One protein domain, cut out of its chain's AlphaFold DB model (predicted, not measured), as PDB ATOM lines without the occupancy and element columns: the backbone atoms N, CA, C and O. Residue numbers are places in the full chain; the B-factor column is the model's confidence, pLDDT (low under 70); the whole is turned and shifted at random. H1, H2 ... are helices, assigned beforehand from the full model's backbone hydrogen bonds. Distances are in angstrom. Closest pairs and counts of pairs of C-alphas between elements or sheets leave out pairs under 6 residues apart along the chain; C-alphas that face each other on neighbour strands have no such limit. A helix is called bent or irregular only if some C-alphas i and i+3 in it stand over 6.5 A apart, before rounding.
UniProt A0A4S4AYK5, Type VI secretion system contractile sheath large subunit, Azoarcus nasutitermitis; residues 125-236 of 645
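What this domain is: This is residues 125 to 236 of the 645 residues of the protein "Type VI secretion system contractile sheath large subunit" of Azoarcus nasutitermitis (UniProt A0A4S4AYK5). The kinked helix H4 runs through the middle, crossing the antiparallel, side-by-side pair H1 and H5, while the helical hairpin of H2 and H3 packs on H4, with H2 also meeting H1 at a corner and the first residue of H5, and H3 apart from both. Residues 227 to 236, of which 227 to 234 belong to H5, stick out from the body. The printed part has 112 residues with five named helices, H1 to H5 in chain order, and no named strand: an all helix domain. It is compact, with a radius of gyration of the C-alphas of 14.1 A, and spans 45 by 33 by 25 A.

How they stand to each other: H1, residues 125 to 141, and H2, residues 145 to 159, touch only at the corner; their closest C-alphas, of Ala 141 and Ala 148, are 4.3 A apart. H2 forms a hairpin with H3, residues 167 to 177, at a shallow tilt of 25 degrees, opposite ways; the closest C-alphas, of Ala 147 and Gly 177, are 4.3 A apart. H4, residues 179 to 204, has a kink of 66 degrees near residue 186. With residues 183 to 194 alone it touches H3, closest at the C-alphas of Lys 175 and Gly 186, 4.8 A. Residues 130 to 137 of H1 touch residues 185 to 193 of H4, about perpendicular at 80 degrees; the closest C-alphas, of Arg 130 and Ala 192, are 5.1 A apart. H5, residues 211 to 234, touches H1 at a shallow tilt of 24 degrees, opposite ways, closest at the C-alphas of Arg 131 and Val 219, 5.9 A. H3 is apart from H1 and H5. Every O i to N i+4 pair is within hydrogen-bond range in H1, H2 and H5, against 6 of 7 in H3 and 15 of 22 in H4.

Where its parts are: H1 begins at C-alpha 125 (46.034, -37.560, -48.198) and is 24.2 A long; H2 is 20.8 A and H3 15.9 A. H4 is 30.1 A long and irregular, with C-alphas 180 and 183 9.3 A apart. H5, 33.6 A long, ends at C-alpha 234 (38.593, -50.019, -52.432).

The domain as a whole: The two C-alphas farthest apart, of Asp 146 and Ala 236, are 45.9 A apart. The printed part has no cut and no long link. The pLDDT is under 70 at residues 161 to 165, residue 167 and residues 205 to 209.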
ATOM      1  N   SER A 125      44.666 -38.063 -48.354       94.00
ATOM      2  CA  SER A 125      46.034 -37.560 -48.198       94.00
ATOM      3  C   SER A 125      46.102 -36.415 -47.186       94.00
ATOM      4  O   SER A 125      46.996 -36.386 -46.340       94.00
ATOM      5  N   THR A 126      45.132 -35.497 -47.225       92.00
ATOM      6  CA  THR A 126      45.020 -34.396 -46.254       92.00
ATOM      7  C   THR A 126      44.834 -34.938 -44.838       92.00
ATOM      8  O   THR A 126      45.526 -34.530 -43.904       92.00
ATOM      9  N   GLU A 127      43.935 -35.906 -44.680       92.12
ATOM     10  CA  GLU A 127      43.635 -36.505 -43.385       92.12
ATOM     11  C   GLU A 127      44.812 -37.333 -42.836       92.12
ATOM     12  O   GLU A 127      45.176 -37.226 -41.662       92.12
ATOM     13  N   PHE A 128      45.496 -38.078 -43.702       93.75
ATOM     14  CA  PHE A 128      46.730 -38.781 -43.360       93.75
ATOM     15  C   PHE A 128      47.884 -37.820 -43.020       93.75
ATOM     16  O   PHE A 128      48.694 -38.105 -42.136       93.75
ATOM     17  N   GLY A 129      47.943 -36.648 -43.659       92.81
ATOM     18  CA  GLY A 129      48.880 -35.577 -43.310       92.81
ATOM     19  C   GLY A 129      48.718 -35.124 -41.859       92.81
ATOM     20  O   GLY A 129      49.697 -35.089 -41.111       92.81
ATOM     21  N   ARG A 130      47.475 -34.890 -41.417       92.00
ATOM     22  CA  ARG A 130      47.164 -34.531 -40.018       92.00
ATOM     23  C   ARG A 130      47.638 -35.599 -39.043       92.00
ATOM     24  O   ARG A 130      48.288 -35.284 -38.046       92.00
ATOM     25  N   ARG A 131      47.383 -36.872 -39.361       93.31
ATOM     26  CA  ARG A 131      47.886 -38.013 -38.585       93.31
ATOM     27  C   ARG A 131      49.407 -37.986 -38.449       93.31
ATOM     28  O   ARG A 131      49.927 -38.165 -37.347       93.31
ATOM     29  N   LYS A 132      50.126 -37.786 -39.558       93.00
ATOM     30  CA  LYS A 132      51.595 -37.770 -39.579       93.00
ATOM     31  C   LYS A 132      52.148 -36.672 -38.674       93.00
ATOM     32  O   LYS A 132      53.033 -36.949 -37.872       93.00
ATOM     33  N   VAL A 133      51.584 -35.470 -38.761       92.81
ATOM     34  CA  VAL A 133      52.006 -34.316 -37.957       92.81
ATOM     35  C   VAL A 133      51.763 -34.555 -36.462       92.81
ATOM     36  O   VAL A 133      52.642 -34.276 -35.647       92.81
ATOM     37  N   LEU A 134      50.629 -35.162 -36.089       92.12
ATOM     38  CA  LEU A 134      50.340 -35.540 -34.700       92.12
ATOM     39  C   LEU A 134      51.304 -36.608 -34.159       92.12
ATOM     40  O   LEU A 134      51.829 -36.455 -33.055       92.12
ATOM     41  N   ARG A 135      51.579 -37.666 -34.934       92.62
ATOM     42  CA  ARG A 135      52.540 -38.717 -34.546       92.62
ATOM     43  C   ARG A 135      53.965 -38.186 -34.437       92.62
ATOM     44  O   ARG A 135      54.697 -38.585 -33.538       92.62
ATOM     45  N   GLU A 136      54.350 -37.268 -35.315       91.06
ATOM     46  CA  GLU A 136      55.655 -36.613 -35.263       91.06
ATOM     47  C   GLU A 136      55.791 -35.705 -34.033       91.06
ATOM     48  O   GLU A 136      56.819 -35.746 -33.352       91.06
ATOM     49  N   ALA A 137      54.743 -34.945 -33.694       89.44
ATOM     50  CA  ALA A 137      54.704 -34.149 -32.470       89.44
ATOM     51  C   ALA A 137      54.799 -35.026 -31.210       89.44
ATOM     52  O   ALA A 137      55.563 -34.704 -30.300       89.44
ATOM     53  N   GLN A 138      54.090 -36.160 -31.182       89.94
ATOM     54  CA  GLN A 138      54.144 -37.128 -30.084       89.94
ATOM     55  C   GLN A 138      55.535 -37.754 -29.935       89.94
ATOM     56  O   GLN A 138      56.115 -37.691 -28.854       89.94
ATOM     57  N   ALA A 139      56.118 -38.274 -31.020       90.31
ATOM     58  CA  ALA A 139      57.457 -38.867 -30.998       90.31
ATOM     59  C   ALA A 139      58.527 -37.860 -30.542       90.31
ATOM     60  O   ALA A 139      59.487 -38.212 -29.860       90.31
ATOM     61  N   ARG A 140      58.370 -36.576 -30.889       87.88
ATOM     62  CA  ARG A 140      59.276 -35.526 -30.410       87.88
ATOM     63  C   ARG A 140      59.052 -35.191 -28.936       87.88
ATOM     64  O   ARG A 140      60.037 -34.940 -28.246       87.88
ATOM     65  N   ALA A 141      57.814 -35.198 -28.453       87.31
ATOM     66  CA  ALA A 141      57.498 -34.987 -27.041       87.31
ATOM     67  C   ALA A 141      58.053 -36.097 -26.134       87.31
ATOM     68  O   ALA A 141      58.440 -35.821 -25.005       87.31
ATOM     69  N   GLU A 142      58.188 -37.326 -26.637       87.88
ATOM     70  CA  GLU A 142      58.857 -38.417 -25.910       87.88
ATOM     71  C   GLU A 142      60.362 -38.169 -25.699       87.88
ATOM     72  O   GLU A 142      60.956 -38.698 -24.762       87.88
ATOM     73  N   VAL A 143      60.986 -37.352 -26.556       87.19
ATOM     74  CA  VAL A 143      62.429 -37.054 -26.519       87.19
ATOM     75  C   VAL A 143      62.726 -35.676 -25.912       87.19
ATOM     76  O   VAL A 143      63.805 -35.467 -25.358       87.19
ATOM     77  N   SER A 144      61.798 -34.721 -26.016       87.69
ATOM     78  CA  SER A 144      61.962 -33.334 -25.569       87.69
ATOM     79  C   SER A 144      60.918 -32.951 -24.522       87.69
ATOM     80  O   SER A 144      59.731 -32.823 -24.833       87.69
ATOM     81  N   ASN A 145      61.385 -32.674 -23.302       85.62
ATOM     82  CA  ASN A 145      60.535 -32.199 -22.207       85.62
ATOM     83  C   ASN A 145      59.847 -30.869 -22.539       85.62
ATOM     84  O   ASN A 145      58.689 -30.687 -22.174       85.62
ATOM     85  N   ASP A 146      60.524 -29.968 -23.257       86.00
ATOM     86  CA  ASP A 146      59.956 -28.672 -23.643       86.00
ATOM     87  C   ASP A 146      58.773 -28.863 -24.604       86.00
ATOM     88  O   ASP A 146      57.721 -28.246 -24.446       86.00
ATOM     89  N   ALA A 147      58.908 -29.783 -25.566       85.19
ATOM     90  CA  ALA A 147      57.828 -30.115 -26.491       85.19
ATOM     91  C   ALA A 147      56.651 -30.786 -25.764       85.19
ATOM     92  O   ALA A 147      55.497 -30.443 -26.019       85.19
ATOM     93  N   ALA A 148      56.929 -31.699 -24.826       86.50
ATOM     94  CA  ALA A 148      55.897 -32.337 -24.008       86.50
ATOM     95  C   ALA A 148      55.121 -31.322 -23.156       86.50
ATOM     96  O   ALA A 148      53.890 -31.347 -23.148       86.50
ATOM     97  N   GLN A 149      55.824 -30.390 -22.503       87.62
ATOM     98  CA  GLN A 149      55.202 -29.330 -21.706       87.62
ATOM     99  C   GLN A 149      54.295 -28.442 -22.555       87.62
ATOM    100  O   GLN A 149      53.163 -28.176 -22.158       87.62
ATOM    101  N   VAL A 150      54.747 -28.040 -23.745       87.94
ATOM    102  CA  VAL A 150      53.940 -27.227 -24.665       87.94
ATOM    103  C   VAL A 150      52.662 -27.958 -25.086       87.94
ATOM    104  O   VAL A 150      51.586 -27.357 -25.074       87.94
ATOM    105  N   LEU A 151      52.739 -29.249 -25.428       87.38
ATOM    106  CA  LEU A 151      51.552 -30.033 -25.790       87.38
ATOM    107  C   LEU A 151      50.575 -30.163 -24.611       87.38
ATOM    108  O   LEU A 151      49.375 -29.955 -24.794       87.38
ATOM    109  N   ASP A 152      51.073 -30.448 -23.405       87.25
ATOM    110  CA  ASP A 152      50.252 -30.532 -22.191       87.25
ATOM    111  C   ASP A 152      49.597 -29.188 -21.844       87.25
ATOM    112  O   ASP A 152      48.428 -29.143 -21.457       87.25
ATOM    113  N   GLU A 153      50.308 -28.072 -22.006       85.94
ATOM    114  CA  GLU A 153      49.761 -26.730 -21.796       85.94
ATOM    115  C   GLU A 153      48.662 -26.379 -22.801       85.94
ATOM    116  O   GLU A 153      47.652 -25.769 -22.428       85.94
ATOM    117  N   VAL A 154      48.834 -26.763 -24.068       86.19
ATOM    118  CA  VAL A 154      47.818 -26.570 -25.111       86.19
ATOM    119  C   VAL A 154      46.577 -27.402 -24.797       86.19
ATOM    120  O   VAL A 154      45.473 -26.858 -24.823       86.19
ATOM    121  N   VAL A 155      46.739 -28.672 -24.420       86.19
ATOM    122  CA  VAL A 155      45.620 -29.543 -24.025       86.19
ATOM    123  C   VAL A 155      44.890 -28.992 -22.803       86.19
ATOM    124  O   VAL A 155      43.675 -28.825 -22.862       86.19
ATOM    125  N   ARG A 156      45.605 -28.600 -21.741       83.94
ATOM    126  CA  ARG A 156      44.998 -27.970 -20.551       83.94
ATOM    127  C   ARG A 156      44.237 -26.697 -20.893       83.94
ATOM    128  O   ARG A 156      43.191 -26.418 -20.316       83.94
ATOM    129  N   SER A 157      44.758 -25.910 -21.831       82.75
ATOM    130  CA  SER A 157      44.076 -24.698 -22.281       82.75
ATOM    131  C   SER A 157      42.797 -25.007 -23.069       82.75
ATOM    132  O   SER A 157      41.877 -24.201 -23.031       82.75
ATOM    133  N   LEU A 158      42.729 -26.150 -23.762       79.62
ATOM    134  CA  LEU A 158      41.542 -26.621 -24.487       79.62
ATOM    135  C   LEU A 158      40.515 -27.323 -23.579       79.62
ATOM    136  O   LEU A 158      39.327 -27.311 -23.896       79.62
ATOM    137  N   GLU A 159      40.949 -27.924 -22.466       80.12
ATOM    138  CA  GLU A 159      40.069 -28.465 -21.414       80.12
ATOM    139  C   GLU A 159      39.325 -27.357 -20.651       80.12
ATOM    140  O   GLU A 159      38.216 -27.564 -20.151       80.12
ATOM    141  N   ASP A 160      39.943 -26.181 -20.538       77.12
ATOM    142  CA  ASP A 160      39.388 -25.028 -19.842       77.12
ATOM    143  C   ASP A 160      38.409 -24.275 -20.759       77.12
ATOM    144  O   ASP A 160      38.786 -23.386 -21.521       77.12
ATOM    145  N   SER A 161      37.117 -24.616 -20.667       61.78
ATOM    146  CA  SER A 161      36.017 -24.022 -21.451       61.78
ATOM    147  C   SER A 161      35.930 -22.487 -21.386       61.78
ATOM    148  O   SER A 161      35.197 -21.882 -22.169       61.78
ATOM    149  N   SER A 162      36.643 -21.843 -20.454       55.97
ATOM    150  CA  SER A 162      36.732 -20.386 -20.315       55.97
ATOM    151  C   SER A 162      37.758 -19.728 -21.254       55.97
ATOM    152  O   SER A 162      37.687 -18.518 -21.483       55.97
ATOM    153  N   LYS A 163      38.689 -20.501 -21.835       60.47
ATOM    154  CA  LYS A 163      39.766 -20.022 -22.714       60.47
ATOM    155  C   LYS A 163      39.568 -20.519 -24.145       60.47
ATOM    156  O   LYS A 163      40.075 -21.556 -24.555       60.47
ATOM    157  N   SER A 164      38.865 -19.727 -24.948       56.56
ATOM    158  CA  SER A 164      38.865 -19.888 -26.405       56.56
ATOM    159  C   SER A 164      40.227 -19.443 -26.953       56.56
ATOM    160  O   SER A 164      40.490 -18.245 -27.046       56.56
ATOM    161  N   LEU A 165      41.093 -20.389 -27.314       65.88
ATOM    162  CA  LEU A 165      42.306 -20.103 -28.083       65.88
ATOM    163  C   LEU A 165      41.935 -19.881 -29.551       65.88
ATOM    164  O   LEU A 165      41.245 -20.711 -30.145       65.88
ATOM    165  N   SER A 166      42.396 -18.775 -30.138       72.56
ATOM    166  CA  SER A 166      42.314 -18.597 -31.588       72.56
ATOM    167  C   SER A 166      43.265 -19.574 -32.294       72.56
ATOM    168  O   SER A 166      44.229 -20.060 -31.696       72.56
ATOM    169  N   ALA A 167      43.014 -19.868 -33.573       69.56
ATOM    170  CA  ALA A 167      43.889 -20.741 -34.359       69.56
ATOM    171  C   ALA A 167      45.336 -20.204 -34.426       69.56
ATOM    172  O   ALA A 167      46.284 -20.987 -34.353       69.56
ATOM    173  N   ASP A 168      45.504 -18.878 -34.474       72.38
ATOM    174  CA  ASP A 168      46.811 -18.212 -34.517       72.38
ATOM    175  C   ASP A 168      47.561 -18.303 -33.176       72.38
ATOM    176  O   ASP A 168      48.778 -18.523 -33.150       72.38
ATOM    177  N   ASP A 169      46.846 -18.213 -32.049       77.62
ATOM    178  CA  ASP A 169      47.437 -18.407 -30.718       77.62
ATOM    179  C   ASP A 169      47.883 -19.859 -30.515       77.62
ATOM    180  O   ASP A 169      48.945 -20.121 -29.942       77.62
ATOM    181  N   LEU A 170      47.082 -20.810 -31.008       76.94
ATOM    182  CA  LEU A 170      47.391 -22.236 -30.953       76.94
ATOM    183  C   LEU A 170      48.645 -22.549 -31.781       76.94
ATOM    184  O   LEU A 170      49.557 -23.210 -31.288       76.94
ATOM    185  N   ALA A 171      48.725 -22.008 -33.000       77.56
ATOM    186  CA  ALA A 171      49.890 -22.138 -33.871       77.56
ATOM    187  C   ALA A 171      51.150 -21.529 -33.253       77.56
ATOM    188  O   ALA A 171      52.215 -22.143 -33.300       77.56
ATOM    189  N   THR A 172      51.036 -20.362 -32.617       81.38
ATOM    190  CA  THR A 172      52.178 -19.692 -31.977       81.38
ATOM    191  C   THR A 172      52.711 -20.496 -30.788       81.38
ATOM    192  O   THR A 172      53.923 -20.688 -30.676       81.38
ATOM    193  N   LYS A 173      51.822 -21.014 -29.931       81.12
ATOM    194  CA  LYS A 173      52.208 -21.857 -28.786       81.12
ATOM    195  C   LYS A 173      52.784 -23.196 -29.221       81.12
ATOM    196  O   LYS A 173      53.811 -23.616 -28.704       81.12
ATOM    197  N   LEU A 174      52.161 -23.865 -30.186       81.38
ATOM    198  CA  LEU A 174      52.684 -25.131 -30.690       81.38
ATOM    199  C   LEU A 174      54.052 -24.918 -31.348       81.38
ATOM    200  O   LEU A 174      54.984 -25.662 -31.062       81.38
ATOM    201  N   LYS A 175      54.232 -23.842 -32.120       80.75
ATOM    202  CA  LYS A 175      55.524 -23.483 -32.722       80.75
ATOM    203  C   LYS A 175      56.650 -23.345 -31.696       80.75
ATOM    204  O   LYS A 175      57.756 -23.805 -31.976       80.75
ATOM    205  N   SER A 176      56.406 -22.763 -30.517       81.06
ATOM    206  CA  SER A 176      57.468 -22.622 -29.506       81.06
ATOM    207  C   SER A 176      57.987 -23.964 -28.979       81.06
ATOM    208  O   SER A 176      59.139 -24.032 -28.565       81.06
ATOM    209  N   GLY A 177      57.183 -25.032 -29.046       78.06
ATOM    210  CA  GLY A 177      57.610 -26.394 -28.700       78.06
ATOM    211  C   GLY A 177      58.385 -27.118 -29.808       78.06
ATOM    212  O   GLY A 177      59.068 -28.105 -29.531       78.06
ATOM    213  N   PHE A 178      58.322 -26.631 -31.054       82.81
ATOM    214  CA  PHE A 178      58.927 -27.276 -32.230       82.81
ATOM    215  C   PHE A 178      59.757 -26.306 -33.104       82.81
ATOM    216  O   PHE A 178      59.548 -26.241 -34.318       82.81
ATOM    217  N   PRO A 179      60.743 -25.575 -32.543       72.88
ATOM    218  CA  PRO A 179      61.474 -24.526 -33.266       72.88
ATOM    219  C   PRO A 179      62.297 -25.039 -34.461       72.88
ATOM    220  O   PRO A 179      62.571 -24.287 -35.391       72.88
ATOM    221  N   GLU A 180      62.672 -26.321 -34.469       74.50
ATOM    222  CA  GLU A 180      63.526 -26.927 -35.502       74.50
ATOM    223  C   GLU A 180      62.770 -27.362 -36.774       74.50
ATOM    224  O   GLU A 180      63.401 -27.707 -37.770       74.50
ATOM    225  N   LYS A 181      61.427 -27.372 -36.762       75.50
ATOM    226  CA  LYS A 181      60.592 -27.929 -37.850       75.50
ATOM    227  C   LYS A 181      60.019 -26.884 -38.816       75.50
ATOM    228  O   LYS A 181      59.385 -27.257 -39.800       75.50
ATOM    229  N   GLY A 182      60.289 -25.601 -38.579       73.69
ATOM    230  CA  GLY A 182      59.836 -24.500 -39.431       73.69
ATOM    231  C   GLY A 182      58.363 -24.117 -39.239       73.69
ATOM    232  O   GLY A 182      57.632 -24.716 -38.451       73.69
ATOM    233  N   ASP A 183      57.939 -23.077 -39.958       75.44
ATOM    234  CA  ASP A 183      56.636 -22.427 -39.755       75.44
ATOM    235  C   ASP A 183      55.450 -23.242 -40.278       75.44
ATOM    236  O   ASP A 183      54.361 -23.170 -39.708       75.44
ATOM    237  N   ASP A 184      55.659 -24.036 -41.328       81.62
ATOM    238  CA  ASP A 184      54.595 -24.829 -41.948       81.62
ATOM    239  C   ASP A 184      54.148 -25.974 -41.028       81.62
ATOM    240  O   ASP A 184      52.954 -26.157 -40.808       81.62
ATOM    241  N   PHE A 185      55.093 -26.646 -40.354       83.50
ATOM    242  CA  PHE A 185      54.780 -27.698 -39.380       83.50
ATOM    243  C   PHE A 185      53.927 -27.179 -38.215       83.50
ATOM    244  O   PHE A 185      52.978 -27.840 -37.800       83.50
ATOM    245  N   GLY A 186      54.237 -25.991 -37.685       82.31
ATOM    246  CA  GLY A 186      53.468 -25.395 -36.588       82.31
ATOM    247  C   GLY A 186      52.021 -25.081 -36.981       82.31
ATOM    248  O   GLY A 186      51.107 -25.298 -36.183       82.31
ATOM    249  N   LYS A 187      51.802 -24.621 -38.220       84.56
ATOM    250  CA  LYS A 187      50.462 -24.368 -38.769       84.56
ATOM    251  C   LYS A 187      49.687 -25.664 -38.990       84.56
ATOM    252  O   LYS A 187      48.541 -25.758 -38.552       84.56
ATOM    253  N   ASP A 188      50.318 -26.666 -39.596       86.81
ATOM    254  CA  ASP A 188      49.696 -27.972 -39.839       86.81
ATOM    255  C   ASP A 188      49.349 -28.680 -38.524       86.81
ATOM    256  O   ASP A 188      48.270 -29.264 -38.389       86.81
ATOM    257  N   LEU A 189      50.225 -28.577 -37.518       87.38
ATOM    258  CA  LEU A 189      49.991 -29.137 -36.190       87.38
ATOM    259  C   LEU A 189      48.829 -28.434 -35.494       87.38
ATOM    260  O   LEU A 189      47.991 -29.102 -34.890       87.38
ATOM    261  N   ALA A 190      48.735 -27.109 -35.605       86.38
ATOM    262  CA  ALA A 190      47.618 -26.358 -35.046       86.38
ATOM    263  C   ALA A 190      46.284 -26.702 -35.715       86.38
ATOM    264  O   ALA A 190      45.284 -26.890 -35.017       86.38
ATOM    265  N   ALA A 191      46.271 -26.850 -37.042       87.12
ATOM    266  CA  ALA A 191      45.096 -27.303 -37.780       87.12
ATOM    267  C   ALA A 191      44.672 -28.713 -37.337       87.12
ATOM    268  O   ALA A 191      43.509 -28.928 -36.988       87.12
ATOM    269  N   ALA A 192      45.617 -29.656 -37.252       87.62
ATOM    270  CA  ALA A 192      45.352 -31.016 -36.782       87.62
ATOM    271  C   ALA A 192      44.830 -31.042 -35.332       87.62
ATOM    272  O   ALA A 192      43.880 -31.768 -35.026       87.62
ATOM    273  N   PHE A 193      45.393 -30.220 -34.442       88.12
ATOM    274  CA  PHE A 193      44.921 -30.093 -33.064       88.12
ATOM    275  C   PHE A 193      43.493 -29.557 -32.989       88.12
ATOM    276  O   PHE A 193      42.660 -30.123 -32.280       88.12
ATOM    277  N   ASN A 194      43.194 -28.490 -33.726       86.56
ATOM    278  CA  ASN A 194      41.879 -27.864 -33.698       86.56
ATOM    279  C   ASN A 194      40.791 -28.774 -34.289       86.56
ATOM    280  O   ASN A 194      39.695 -28.869 -33.740       86.56
ATOM    281  N   GLU A 195      41.089 -29.470 -35.385       85.62
ATOM    282  CA  GLU A 195      40.101 -30.295 -36.085       85.62
ATOM    283  C   GLU A 195      39.926 -31.698 -35.497       85.62
ATOM    284  O   GLU A 195      38.830 -32.253 -35.580       85.62
ATOM    285  N   ARG A 196      40.975 -32.295 -34.910       88.31
ATOM    286  CA  ARG A 196      40.943 -33.697 -34.450       88.31
ATOM    287  C   ARG A 196      41.136 -33.865 -32.953       88.31
ATOM    288  O   ARG A 196      40.405 -34.639 -32.345       88.31
ATOM    289  N   VAL A 197      42.051 -33.126 -32.333       86.88
ATOM    290  CA  VAL A 197      42.324 -33.278 -30.892       86.88
ATOM    291  C   VAL A 197      41.272 -32.552 -30.046       86.88
ATOM    292  O   VAL A 197      40.750 -33.120 -29.088       86.88
ATOM    293  N   ALA A 198      40.888 -31.326 -30.413       84.94
ATOM    294  CA  ALA A 198      39.927 -30.533 -29.645       84.94
ATOM    295  C   ALA A 198      38.529 -31.184 -29.531       84.94
ATOM    296  O   ALA A 198      37.968 -31.163 -28.431       84.94
ATOM    297  N   PRO A 199      37.952 -31.808 -30.583       85.88
ATOM    298  CA  PRO A 199      36.707 -32.569 -30.440       85.88
ATOM    299  C   PRO A 199      36.829 -33.766 -29.491       85.88
ATOM    300  O   PRO A 199      35.910 -34.013 -28.713       85.88
ATOM    301  N   VAL A 200      37.966 -34.472 -29.501       86.06
ATOM    302  CA  VAL A 200      38.215 -35.622 -28.614       86.06
ATOM    303  C   VAL A 200      38.323 -35.179 -27.154       86.06
ATOM    304  O   VAL A 200      37.734 -35.816 -26.283       86.06
ATOM    305  N   ILE A 201      38.997 -34.055 -26.881       84.50
ATOM    306  CA  ILE A 201      39.060 -33.460 -25.534       84.50
ATOM    307  C   ILE A 201      37.649 -33.124 -25.035       84.50
ATOM    308  O   ILE A 201      37.272 -33.517 -23.930       84.50
ATOM    309  N   LYS A 202      36.839 -32.463 -25.874       81.88
ATOM    310  CA  LYS A 202      35.451 -32.101 -25.538       81.88
ATOM    311  C   LYS A 202      34.570 -33.328 -25.282       81.88
ATOM    312  O   LYS A 202      33.735 -33.289 -24.384       81.88
ATOM    313  N   ALA A 203      34.750 -34.403 -26.050       81.75
ATOM    314  CA  ALA A 203      33.974 -35.633 -25.911       81.75
ATOM    315  C   ALA A 203      34.387 -36.481 -24.695       81.75
ATOM    316  O   ALA A 203      33.543 -37.151 -24.104       81.75
ATOM    317  N   ALA A 204      35.668 -36.461 -24.307       77.81
ATOM    318  CA  ALA A 204      36.187 -37.304 -23.233       77.81
ATOM    319  C   ALA A 204      35.649 -36.932 -21.841       77.81
ATOM    320  O   ALA A 204      35.584 -37.807 -20.982       77.81
ATOM    321  N   GLY A 205      35.300 -35.661 -21.594       65.38
ATOM    322  CA  GLY A 205      34.668 -35.174 -20.351       65.38
ATOM    323  C   GLY A 205      35.481 -35.327 -19.051       65.38
ATOM    324  O   GLY A 205      35.072 -34.824 -18.009       65.38
ATOM    325  N   VAL A 206      36.628 -36.010 -19.094       63.50
ATOM    326  CA  VAL A 206      37.555 -36.232 -17.979       63.50
ATOM    327  C   VAL A 206      38.727 -35.271 -18.138       63.50
ATOM    328  O   VAL A 206      39.397 -35.331 -19.162       63.50
ATOM    329  N   GLN A 207      38.972 -34.418 -17.139       66.00
ATOM    330  CA  GLN A 207      40.109 -33.489 -17.115       66.00
ATOM    331  C   GLN A 207      41.392 -34.174 -16.622       66.00
ATOM    332  O   GLN A 207      41.340 -35.046 -15.749       66.00
ATOM    333  N   GLY A 208      42.547 -33.744 -17.132       64.81
ATOM    334  CA  GLY A 208      43.862 -34.100 -16.593       64.81
ATOM    335  C   GLY A 208      44.504 -35.354 -17.188       64.81
ATOM    336  O   GLY A 208      45.434 -35.898 -16.588       64.81
ATOM    337  N   ARG A 209      44.051 -35.828 -18.356       69.38
ATOM    338  CA  ARG A 209      44.831 -36.810 -19.131       69.38
ATOM    339  C   ARG A 209      46.004 -36.090 -19.811       69.38
ATOM    340  O   ARG A 209      45.855 -34.968 -20.279       69.38
ATOM    341  N   GLY A 210      47.176 -36.727 -19.861       80.88
ATOM    342  CA  GLY A 210      48.336 -36.167 -20.567       80.88
ATOM    343  C   GLY A 210      48.073 -36.023 -22.069       80.88
ATOM    344  O   GLY A 210      47.302 -36.803 -22.640       80.88
ATOM    345  N   ALA A 211      48.733 -35.065 -22.722       83.56
ATOM    346  CA  ALA A 211      48.542 -34.774 -24.141       83.56
ATOM    347  C   ALA A 211      48.773 -35.994 -25.038       83.56
ATOM    348  O   ALA A 211      48.034 -36.187 -25.999       83.56
ATOM    349  N   ALA A 212      49.722 -36.864 -24.678       86.12
ATOM    350  CA  ALA A 212      49.971 -38.126 -25.372       86.12
ATOM    351  C   ALA A 212      48.704 -38.991 -25.514       86.12
ATOM    352  O   ALA A 212      48.414 -39.461 -26.607       86.12
ATOM    353  N   LEU A 213      47.890 -39.123 -24.459       87.06
ATOM    354  CA  LEU A 213      46.672 -39.944 -24.496       87.06
ATOM    355  C   LEU A 213      45.587 -39.346 -25.400       87.06
ATOM    356  O   LEU A 213      44.858 -40.088 -26.058       87.06
ATOM    357  N   TYR A 214      45.457 -38.017 -25.436       88.69
ATOM    358  CA  TYR A 214      44.515 -37.355 -26.344       88.69
ATOM    359  C   TYR A 214      44.979 -37.418 -27.793       88.69
ATOM    360  O   TYR A 214      44.150 -37.611 -28.679       88.69
ATOM    361  N   ILE A 215      46.286 -37.286 -28.035       89.56
ATOM    362  CA  ILE A 215      46.868 -37.462 -29.365       89.56
ATOM    363  C   ILE A 215      46.676 -38.910 -29.829       89.56
ATOM    364  O   ILE A 215      46.225 -39.114 -30.950       89.56
ATOM    365  N   ASP A 216      46.917 -39.907 -28.972       90.50
ATOM    366  CA  ASP A 216      46.670 -41.319 -29.285       90.50
ATOM    367  C   ASP A 216      45.206 -41.586 -29.632       90.50
ATOM    368  O   ASP A 216      44.915 -42.229 -30.643       90.50
ATOM    369  N   ALA A 217      44.278 -41.060 -28.828       89.81
ATOM    370  CA  ALA A 217      42.850 -41.180 -29.091       89.81
ATOM    371  C   ALA A 217      42.455 -40.489 -30.406       89.81
ATOM    372  O   ALA A 217      41.732 -41.074 -31.209       89.81
ATOM    373  N   ALA A 218      42.971 -39.282 -30.665       90.38
ATOM    374  CA  ALA A 218      42.723 -38.556 -31.906       90.38
ATOM    375  C   ALA A 218      43.290 -39.291 -33.125       90.38
ATOM    376  O   ALA A 218      42.596 -39.407 -34.131       90.38
ATOM    377  N   VAL A 219      44.504 -39.843 -33.041       92.12
ATOM    378  CA  VAL A 219      45.060 -40.675 -34.118       92.12
ATOM    379  C   VAL A 219      44.227 -41.939 -34.318       92.12
ATOM    380  O   VAL A 219      43.997 -42.320 -35.460       92.12
ATOM    381  N   GLY A 220      43.719 -42.559 -33.252       91.12
ATOM    382  CA  GLY A 220      42.798 -43.691 -33.360       91.12
ATOM    383  C   GLY A 220      41.510 -43.348 -34.117       91.12
ATOM    384  O   GLY A 220      41.082 -44.119 -34.973       91.12
ATOM    385  N   GLU A 221      40.909 -42.183 -33.860       90.62
ATOM    386  CA  GLU A 221      39.740 -41.706 -34.619       90.62
ATOM    387  C   GLU A 221      40.083 -41.401 -36.086       90.62
ATOM    388  O   GLU A 221      39.298 -41.722 -36.979       90.62
ATOM    389  N   ILE A 222      41.267 -40.836 -36.354       91.88
ATOM    390  CA  ILE A 222      41.748 -40.614 -37.724       91.88
ATOM    391  C   ILE A 222      41.935 -41.952 -38.450       91.88
ATOM    392  O   ILE A 222      41.450 -42.100 -39.567       91.88
ATOM    393  N   ASP A 223      42.574 -42.941 -37.822       93.00
ATOM    394  CA  ASP A 223      42.811 -44.262 -38.418       93.00
ATOM    395  C   ASP A 223      41.484 -44.984 -38.715       93.00
ATOM    396  O   ASP A 223      41.339 -45.586 -39.781       93.00
ATOM    397  N   ARG A 224      40.465 -44.844 -37.853       92.62
ATOM    398  CA  ARG A 224      39.104 -45.348 -38.129       92.62
ATOM    399  C   ARG A 224      38.431 -44.621 -39.292       92.62
ATOM    400  O   ARG A 224      37.847 -45.276 -40.153       92.62
ATOM    401  N   ALA A 225      38.513 -43.291 -39.339       93.06
ATOM    402  CA  ALA A 225      37.930 -42.490 -40.417       93.06
ATOM    403  C   ALA A 225      38.597 -42.782 -41.772       93.06
ATOM    404  O   ALA A 225      37.905 -42.989 -42.771       93.06
ATOM    405  N   LEU A 226      39.931 -42.862 -41.791       94.38
ATOM    406  CA  LEU A 226      40.715 -43.278 -42.951       94.38
ATOM    407  C   LEU A 226      40.334 -44.694 -43.381       94.38
ATOM    408  O   LEU A 226      40.129 -44.916 -44.569       94.38
ATOM    409  N   SER A 227      40.181 -45.629 -42.439       94.94
ATOM    410  CA  SER A 227      39.799 -47.012 -42.748       94.94
ATOM    411  C   SER A 227      38.407 -47.116 -43.368       94.94
ATOM    412  O   SER A 227      38.238 -47.818 -44.364       94.94
ATOM    413  N   ALA A 228      37.423 -46.384 -42.845       94.38
ATOM    414  CA  ALA A 228      36.075 -46.356 -43.408       94.38
ATOM    415  C   ALA A 228      36.065 -45.775 -44.831       94.38
ATOM    416  O   ALA A 228      35.519 -46.380 -45.756       94.38
ATOM    417  N   GLN A 229      36.723 -44.630 -45.038       95.25
ATOM    418  CA  GLN A 229      36.762 -43.988 -46.350       95.25
ATOM    419  C   GLN A 229      37.584 -44.779 -47.370       95.25
ATOM    420  O   GLN A 229      37.184 -44.871 -48.532       95.25
ATOM    421  N   LEU A 230      38.720 -45.344 -46.961       95.69
ATOM    422  CA  LEU A 230      39.543 -46.164 -47.839       95.69
ATOM    423  C   LEU A 230      38.828 -47.468 -48.207       95.69
ATOM    424  O   LEU A 230      38.860 -47.839 -49.376       95.69
ATOM    425  N   SER A 231      38.124 -48.105 -47.264       95.50
ATOM    426  CA  SER A 231      37.271 -49.265 -47.568       95.50
ATOM    427  C   SER A 231      36.228 -48.903 -48.630       95.50
ATOM    428  O   SER A 231      36.133 -49.591 -49.639       95.50
ATOM    429  N   ALA A 232      35.545 -47.759 -48.502       94.88
ATOM    430  CA  ALA A 232      34.584 -47.297 -49.510       94.88
ATOM    431  C   ALA A 232      35.209 -47.078 -50.905       94.88
ATOM    432  O   ALA A 232      34.579 -47.381 -51.919       94.88
ATOM    433  N   VAL A 233      36.452 -46.581 -50.977       95.31
ATOM    434  CA  VAL A 233      37.195 -46.439 -52.245       95.31
ATOM    435  C   VAL A 233      37.565 -47.807 -52.820       95.31
ATOM    436  O   VAL A 233      37.335 -48.052 -54.003       95.31
ATOM    437  N   MET A 234      38.118 -48.701 -51.999       95.06
ATOM    438  CA  MET A 234      38.593 -50.019 -52.432       95.06
ATOM    439  C   MET A 234      37.451 -50.976 -52.789       95.06
ATOM    440  O   MET A 234      37.610 -51.827 -53.659       95.06
ATOM    441  N   HIS A 235      36.283 -50.824 -52.161       95.25
ATOM    442  CA  HIS A 235      35.093 -51.635 -52.432       95.25
ATOM    443  C   HIS A 235      34.269 -51.131 -53.615       95.25
ATOM    444  O   HIS A 235      33.352 -51.832 -54.061       95.25
ATOM    445  N   ALA A 236      34.604 -49.957 -54.159       95.00
ATOM    446  CA  ALA A 236      33.956 -49.412 -55.340       95.00
ATOM    447  C   ALA A 236      34.074 -50.396 -56.524       95.00
ATOM    448  O   ALA A 236      35.175 -50.888 -56.788       95.00
TER     449      ALA A 236